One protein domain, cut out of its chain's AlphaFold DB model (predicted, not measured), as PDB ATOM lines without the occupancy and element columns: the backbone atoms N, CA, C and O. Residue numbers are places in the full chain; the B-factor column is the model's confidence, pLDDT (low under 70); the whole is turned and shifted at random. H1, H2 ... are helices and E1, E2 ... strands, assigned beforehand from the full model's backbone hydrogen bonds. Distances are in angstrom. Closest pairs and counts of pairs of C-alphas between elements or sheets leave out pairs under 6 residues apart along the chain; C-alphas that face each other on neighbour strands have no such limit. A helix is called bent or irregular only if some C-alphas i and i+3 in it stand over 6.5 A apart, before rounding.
ATOM      1  N   LEU A   7      30.690 -44.537 -20.828       78.75
ATOM      2  CA  LEU A   7      29.668 -44.351 -19.803       78.75
ATOM      3  C   LEU A   7      30.078 -45.154 -18.574       78.75
ATOM      4  O   LEU A   7      30.190 -46.377 -18.633       78.75
ATOM      5  N   GLU A   8      30.259 -44.463 -17.463       86.44
ATOM      6  CA  GLU A   8      30.383 -45.052 -16.144       86.44
ATOM      7  C   GLU A   8      28.993 -45.133 -15.509       86.44
ATOM      8  O   GLU A   8      28.256 -44.145 -15.464       86.44
ATOM      9  N   VAL A   9      28.620 -46.326 -15.041       89.06
ATOM     10  CA  VAL A   9      27.355 -46.568 -14.342       89.06
ATOM     11  C   VAL A   9      27.676 -47.054 -12.937       89.06
ATOM     12  O   VAL A   9      28.215 -48.144 -12.757       89.06
ATOM     13  N   GLU A  10      27.318 -46.252 -11.946       92.44
ATOM     14  CA  GLU A  10      27.478 -46.542 -10.526       92.44
ATOM     15  C   GLU A  10      26.118 -46.926  -9.926       92.44
ATOM     16  O   GLU A  10      25.107 -46.263 -10.167       92.44
ATOM     17  N   VAL A  11      26.080 -48.001  -9.135       93.94
ATOM     18  CA  VAL A  11      24.891 -48.390  -8.361       93.94
ATOM     19  C   VAL A  11      25.026 -47.788  -6.967       93.94
ATOM     20  O   VAL A  11      25.880 -48.217  -6.197       93.94
ATOM     21  N   LEU A  12      24.195 -46.797  -6.643       93.38
ATOM     22  CA  LEU A  12      24.267 -46.080  -5.369       93.38
ATOM     23  C   LEU A  12      23.583 -46.862  -4.243       93.38
ATOM     24  O   LEU A  12      24.148 -47.037  -3.166       93.38
ATOM     25  N   SER A  13      22.356 -47.330  -4.485       92.81
ATOM     26  CA  SER A  13      21.578 -48.106  -3.516       92.81
ATOM     27  C   SER A  13      20.408 -48.842  -4.174       92.81
ATOM     28  O   SER A  13      20.012 -48.543  -5.303       92.81
ATOM     29  N   ILE A  14      19.806 -49.772  -3.429       93.75
ATOM     30  CA  ILE A  14      18.440 -50.240  -3.701       93.75
ATOM     31  C   ILE A  14      17.469 -49.083  -3.413       93.75
ATOM     32  O   ILE A  14      17.752 -48.211  -2.587       93.75
ATOM     33  N   SER A  15      16.362 -49.037  -4.145       92.88
ATOM     34  CA  SER A  15      15.386 -47.949  -4.135       92.88
ATOM     35  C   SER A  15      13.962 -48.499  -4.259       92.88
ATOM     36  O   SER A  15      13.755 -49.615  -4.728       92.88
ATOM     37  N   ASP A  16      12.960 -47.691  -3.909       93.44
ATOM     38  CA  ASP A  16      11.546 -48.008  -4.158       93.44
ATOM     39  C   ASP A  16      11.191 -47.958  -5.658       93.44
ATOM     40  O   ASP A  16      10.216 -48.560  -6.113       93.44
ATOM     41  N   ARG A  17      11.971 -47.212  -6.453       94.25
ATOM     42  CA  ARG A  17      11.790 -47.063  -7.907       94.25
ATOM     43  C   ARG A  17      13.120 -46.917  -8.638       94.25
ATOM     44  O   ARG A  17      14.071 -46.360  -8.098       94.25
ATOM     45  N   PHE A  18      13.163 -47.338  -9.902       94.56
ATOM     46  CA  PHE A  18      14.331 -47.082 -10.741       94.56
ATOM     47  C   PHE A  18      14.531 -45.581 -10.919       94.56
ATOM     48  O   PHE A  18      13.643 -44.889 -11.424       94.56
ATOM     49  N   GLN A  19      15.707 -45.117 -10.519       95.44
ATOM     50  CA  GLN A  19      16.151 -43.744 -10.681       95.44
ATOM     51  C   GLN A  19      17.537 -43.757 -11.310       95.44
ATOM     52  O   GLN A  19      18.395 -44.535 -10.903       95.44
ATOM     53  N   VAL A  20      17.747 -42.904 -12.305       94.62
ATOM     54  CA  VAL A  20      19.016 -42.780 -13.018       94.62
ATOM     55  C   VAL A  20      19.435 -41.316 -13.016       94.62
ATOM     56  O   VAL A  20      18.853 -40.498 -13.725       94.62
ATOM     57  N   ASP A  21      20.448 -40.977 -12.232       94.25
ATOM     58  CA  ASP A  21      20.987 -39.623 -12.156       94.25
ATOM     59  C   ASP A  21      22.040 -39.417 -13.245       94.25
ATOM     60  O   ASP A  21      23.011 -40.163 -13.327       94.25
ATOM     61  N   HIS A  22      21.866 -38.393 -14.077       90.38
ATOM     62  CA  HIS A  22      22.852 -37.958 -15.067       90.38
ATOM     63  C   HIS A  22      22.566 -36.520 -15.504       90.38
ATOM     64  O   HIS A  22      21.492 -35.985 -15.249       90.38
ATOM     65  N   VAL A  23      23.485 -35.899 -16.239       86.25
ATOM     66  CA  VAL A  23      23.304 -34.539 -16.791       86.25
ATOM     67  C   VAL A  23      22.935 -34.523 -18.281       86.25
ATOM     68  O   VAL A  23      22.753 -33.463 -18.874       86.25
ATOM     69  N   MET A  24      22.813 -35.699 -18.909       82.81
ATOM     70  CA  MET A  24      22.526 -35.832 -20.342       82.81
ATOM     71  C   MET A  24      21.084 -35.411 -20.691       82.81
ATOM     72  O   MET A  24      20.136 -35.992 -20.158       82.81
ATOM     73  N   PRO A  25      20.877 -34.453 -21.614       80.38
ATOM     74  CA  PRO A  25      19.541 -34.036 -22.020       80.38
ATOM     75  C   PRO A  25      18.859 -35.110 -22.879       80.38
ATOM     76  O   PRO A  25      19.508 -35.791 -23.669       80.38
ATOM     77  N   LYS A  26      17.525 -35.205 -22.785       85.12
ATOM     78  CA  LYS A  26      16.668 -36.138 -23.558       85.12
ATOM     79  C   LYS A  26      16.825 -37.627 -23.220       85.12
ATOM     80  O   LYS A  26      16.198 -38.454 -23.879       85.12
ATOM     81  N   ILE A  27      17.604 -37.973 -22.198       88.31
ATOM     82  CA  ILE A  27      17.666 -39.335 -21.663       88.31
ATOM     83  C   ILE A  27      16.731 -39.430 -20.443       88.31
ATOM     84  O   ILE A  27      16.760 -38.537 -19.597       88.31
ATOM     85  N   PRO A  28      15.857 -40.452 -20.349       92.94
ATOM     86  CA  PRO A  28      14.975 -40.620 -19.195       92.94
ATOM     87  C   PRO A  28      15.744 -40.954 -17.912       92.94
ATOM     88  O   PRO A  28      16.662 -41.769 -17.935       92.94
ATOM     89  N   HIS A  29      15.289 -40.415 -16.783       94.12
ATOM     90  CA  HIS A  29      15.855 -40.662 -15.447       94.12
ATOM     91  C   HIS A  29      15.168 -41.809 -14.687       94.12
ATOM     92  O   HIS A  29      15.366 -41.975 -13.487       94.12
ATOM     93  N   ASP A  30      14.304 -42.566 -15.355       92.62
ATOM     94  CA  ASP A  30      13.425 -43.561 -14.743       92.62
ATOM     95  C   ASP A  30      13.609 -44.947 -15.389       92.62
ATOM     96  O   ASP A  30      14.536 -45.188 -16.168       92.62
ATOM     97  N   LYS A  31      12.682 -45.871 -15.113       92.56
ATOM     98  CA  LYS A  31      12.662 -47.214 -15.716       92.56
ATOM     99  C   LYS A  31      12.636 -47.236 -17.251       92.56
ATOM    100  O   LYS A  31      12.868 -48.285 -17.847       92.56
ATOM    101  N   ASN A  32      12.305 -46.120 -17.907       93.06
ATOM    102  CA  ASN A  32      12.298 -46.023 -19.360       93.06
ATOM    103  C   ASN A  32      13.695 -45.815 -19.954       93.06
ATOM    104  O   ASN A  32      13.831 -45.942 -21.177       93.06
ATOM    105  N   ASN A  33      14.702 -45.531 -19.116       93.38
ATOM    106  CA  ASN A  33      16.103 -45.447 -19.506       93.38
ATOM    107  C   ASN A  33      16.567 -46.761 -20.162       93.38
ATOM    108  O   ASN A  33      16.223 -47.856 -19.712       93.38
ATOM    109  N   LEU A  34      17.359 -46.659 -21.234       91.56
ATOM    110  CA  LEU A  34      17.834 -47.817 -21.993       91.56
ATOM    111  C   LEU A  34      18.697 -48.770 -21.154       91.56
ATOM    112  O   LEU A  34      18.608 -49.983 -21.341       91.56
ATOM    113  N   ILE A  35      19.483 -48.243 -20.209       91.06
ATOM    114  CA  ILE A  35      20.318 -49.038 -19.299       91.06
ATOM    115  C   ILE A  35      19.417 -49.929 -18.439       91.06
ATOM    116  O   ILE A  35      19.596 -51.145 -18.402       91.06
ATOM    117  N   VAL A  36      18.382 -49.339 -17.833       93.75
ATOM    118  CA  VAL A  36      17.420 -50.062 -16.989       93.75
ATOM    119  C   VAL A  36      16.627 -51.084 -17.805       93.75
ATOM    120  O   VAL A  36      16.500 -52.232 -17.391       93.75
ATOM    121  N   LYS A  37      16.144 -50.715 -18.997       94.56
ATOM    122  CA  LYS A  37      15.432 -51.645 -19.893       94.56
ATOM    123  C   LYS A  37      16.286 -52.841 -20.291       94.56
ATOM    124  O   LYS A  37      15.797 -53.969 -20.292       94.56
ATOM    125  N   THR A  38      17.551 -52.602 -20.623       92.44
ATOM    126  CA  THR A  38      18.491 -53.670 -20.981       92.44
ATOM    127  C   THR A  38      18.739 -54.581 -19.783       92.44
ATOM    128  O   THR A  38      18.635 -55.798 -19.918       92.44
ATOM    129  N   ALA A  39      18.967 -54.008 -18.599       91.94
ATOM    130  CA  ALA A  39      19.155 -54.773 -17.370       91.94
ATOM    131  C   ALA A  39      17.934 -55.651 -17.047       91.94
ATOM    132  O   ALA A  39      18.094 -56.838 -16.790       91.94
ATOM    133  N   LEU A  40      16.717 -55.109 -17.167       93.25
ATOM    134  CA  LEU A  40      15.467 -55.857 -16.974       93.25
ATOM    135  C   LEU A  40      15.221 -56.918 -18.055       93.25
ATOM    136  O   LEU A  40      14.566 -57.922 -17.792       93.25
ATOM    137  N   THR A  41      15.741 -56.718 -19.267       94.62
ATOM    138  CA  THR A  41      15.657 -57.724 -20.338       94.62
ATOM    139  C   THR A  41      16.548 -58.926 -20.028       94.62
ATOM    140  O   THR A  41      16.159 -60.060 -20.287       94.62
ATOM    141  N   VAL A  42      17.731 -58.687 -19.455       95.00
ATOM    142  CA  VAL A  42      18.663 -59.748 -19.040       95.00
ATOM    143  C   VAL A  42      18.203 -60.408 -17.737       95.00
ATOM    144  O   VAL A  42      18.270 -61.630 -17.611       95.00
ATOM    145  N   TYR A  43      17.710 -59.619 -16.780       94.38
ATOM    146  CA  TYR A  43      17.217 -60.087 -15.490       94.38
ATOM    147  C   TYR A  43      15.923 -59.351 -15.085       94.38
ATOM    148  O   TYR A  43      15.972 -58.283 -14.472       94.38
ATOM    149  N   PRO A  44      14.740 -59.913 -15.387       92.25
ATOM    150  CA  PRO A  44      13.455 -59.251 -15.136       92.25
ATOM    151  C   PRO A  44      13.066 -59.167 -13.654       92.25
ATOM    152  O   PRO A  44      12.156 -58.419 -13.312       92.25
ATOM    153  N   GLY A  45      13.741 -59.917 -12.776       93.06
ATOM    154  CA  GLY A  45      13.549 -59.872 -11.323       93.06
ATOM    155  C   GLY A  45      14.393 -58.813 -10.613       93.06
ATOM    156  O   GLY A  45      14.491 -58.858  -9.390       93.06
ATOM    157  N   LEU A  46      15.048 -57.912 -11.355       92.62
ATOM    158  CA  LEU A  46      15.916 -56.891 -10.774       92.62
ATOM    159  C   LEU A  46      15.104 -55.952  -9.880       92.62
ATOM    160  O   LEU A  46      14.166 -55.298 -10.344       92.62
ATOM    161  N   GLU A  47      15.489 -55.870  -8.609       94.50
ATOM    162  CA  GLU A  47      14.919 -54.895  -7.682       94.50
ATOM    163  C   GLU A  47      15.205 -53.466  -8.168       94.50
ATOM    164  O   GLU A  47      16.194 -53.239  -8.871       94.50
ATOM    165  N   PRO A  48      14.358 -52.476  -7.842       95.69
ATOM    166  CA  PRO A  48      14.597 -51.115  -8.286       95.69
ATOM    167  C   PRO A  48      15.879 -50.547  -7.663       95.69
ATOM    168  O   PRO A  48      16.130 -50.680  -6.468       95.69
ATOM    169  N   LEU A  49      16.691 -49.893  -8.492       95.50
ATOM    170  CA  LEU A  49      17.991 -49.348  -8.099       95.50
ATOM    171  C   LEU A  49      18.050 -47.844  -8.344       95.50
ATOM    172  O   LEU A  49      17.461 -47.327  -9.300       95.50
ATOM    173  N   HIS A  50      18.819 -47.161  -7.503       96.00
ATOM    174  CA  HIS A  50      19.296 -45.811  -7.761       96.00
ATOM    175  C   HIS A  50      20.669 -45.896  -8.424       96.00
ATOM    176  O   HIS A  50      21.646 -46.345  -7.828       96.00
ATOM    177  N   LEU A  51      20.720 -45.495  -9.688       94.44
ATOM    178  CA  LEU A  51      21.911 -45.496 -10.521       94.44
ATOM    179  C   LEU A  51      22.401 -44.065 -10.719       94.44
ATOM    180  O   LEU A  51      21.595 -43.149 -10.886       94.44
ATOM    181  N   ARG A  52      23.714 -43.880 -10.790       93.38
ATOM    182  CA  ARG A  52      24.343 -42.667 -11.308       93.38
ATOM    183  C   ARG A  52      25.081 -43.011 -12.587       93.38
ATOM    184  O   ARG A  52      25.814 -43.988 -12.639       93.38
ATOM    185  N   VAL A  53      24.865 -42.214 -13.622       90.81
ATOM    186  CA  VAL A  53      25.506 -42.387 -14.919       90.81
ATOM    187  C   VAL A  53      26.333 -41.151 -15.216       90.81
ATOM    188  O   VAL A  53      25.794 -40.063 -15.438       90.81
ATOM    189  N   ASN A  54      27.644 -41.343 -15.257       85.25
ATOM    190  CA  ASN A  54      28.600 -40.331 -15.665       85.25
ATOM    191  C   ASN A  54      29.091 -40.668 -17.073       85.25
ATOM    192  O   ASN A  54      29.455 -41.801 -17.368       85.25
ATOM    193  N   SER A  55      29.075 -39.687 -17.969       76.50
ATOM    194  CA  SER A  55      29.721 -39.819 -19.273       76.50
ATOM    195  C   SER A  55      31.069 -39.128 -19.163       76.50
ATOM    196  O   SER A  55      31.122 -37.899 -19.215       76.50
ATOM    197  N   ASP A  56      32.138 -39.898 -18.988       64.56
ATOM    198  CA  ASP A  56      33.487 -39.343 -18.984       64.56
ATOM    199  C   ASP A  56      33.919 -39.135 -20.441       64.56
ATOM    200  O   ASP A  56      34.117 -40.080 -21.210       64.56
TER     201      ASP A  56
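Overview. This is residues 7 to 56 of the 75 residues of an uncharacterized protein of Lactobacillus amylovorus DSM 20531 (UniProt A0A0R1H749). Two long strands, E1 and E3, run side by side as a ribbon, the short strand E2 lies along the other side of E3, and one short helix, H1, only grazes this small three-stranded sheet. Between E2 and H1 a long loop, residues 22 to 33, turns round and folds back to the start of the helix. The printed part has 50 residues, with three named strands and one named helix in the order E1, E2, H1, E3; the sheet runs E1, E3, E2 and is mixed, and the class is mixed, helices and strands. The whole is compact, with a radius of gyration of the C-alphas of 10.2 A, and spans 29 by 19 by 16 A.

Along the chain. E1 is residues 7 to 14, from C-alpha 7 at (29.668, -44.351, -19.803), and is 20.5 A from first to last C-alpha. E2, residues 19 to 21, is 6.5 A long. H1 is residues 34 to 42, begins with C-alpha 34 at (17.834, -47.817, -21.993) and is 12.3 A long; it is not bent. E3, residues 49 to 56, is 21.4 A long and ends with C-alpha 56 at (33.487, -39.343, -18.984).

Arrangement. In the sheet E3 is the inner strand, and E1 and E2 are the edge strands. E1 and E3 are antiparallel, with 160 degrees between their directions; C-alphas 14 and 49 face each other at 4.5 A. Across this pair N 10 and O 52 are within hydrogen-bond range at 2.8 A, and so are N 50 and O 13 at 2.9 A. E3 and E2 are parallel, with 24 degrees between their directions; C-alphas 52 and 21 face each other at 4.6 A. Here N 21 and O 51 are 2.8 A apart, and N 19 and O 49 are 3.1 A apart, both within hydrogen-bond range. E1 and E2 are apart, though a tight link of 4 residues joins them. H1 is on the sheet but only grazes it, with residues 35 to 36. E2, H1 and E3 make a strand-helix-strand unit, two parallel neighbour strands with a helix between them along the chain, and its crossover is left-handed. In H1 every O i to N i+4 pair is within hydrogen-bond range.

Size, cuts and confidence. The two C-alphas farthest apart are those of Gly 45 and Asp 56, at 29.6 A, while the first and last printed C-alphas, of Leu 7 and Asp 56, are 6.4 A apart. The printed part has no cut. The link from E2 to H1 is long, with 12 residues, and that from H1 to E3 is short, with 6 residues. The mean pLDDT of the printed part is 91.0, and one printed residue, Asp 56, is under 70.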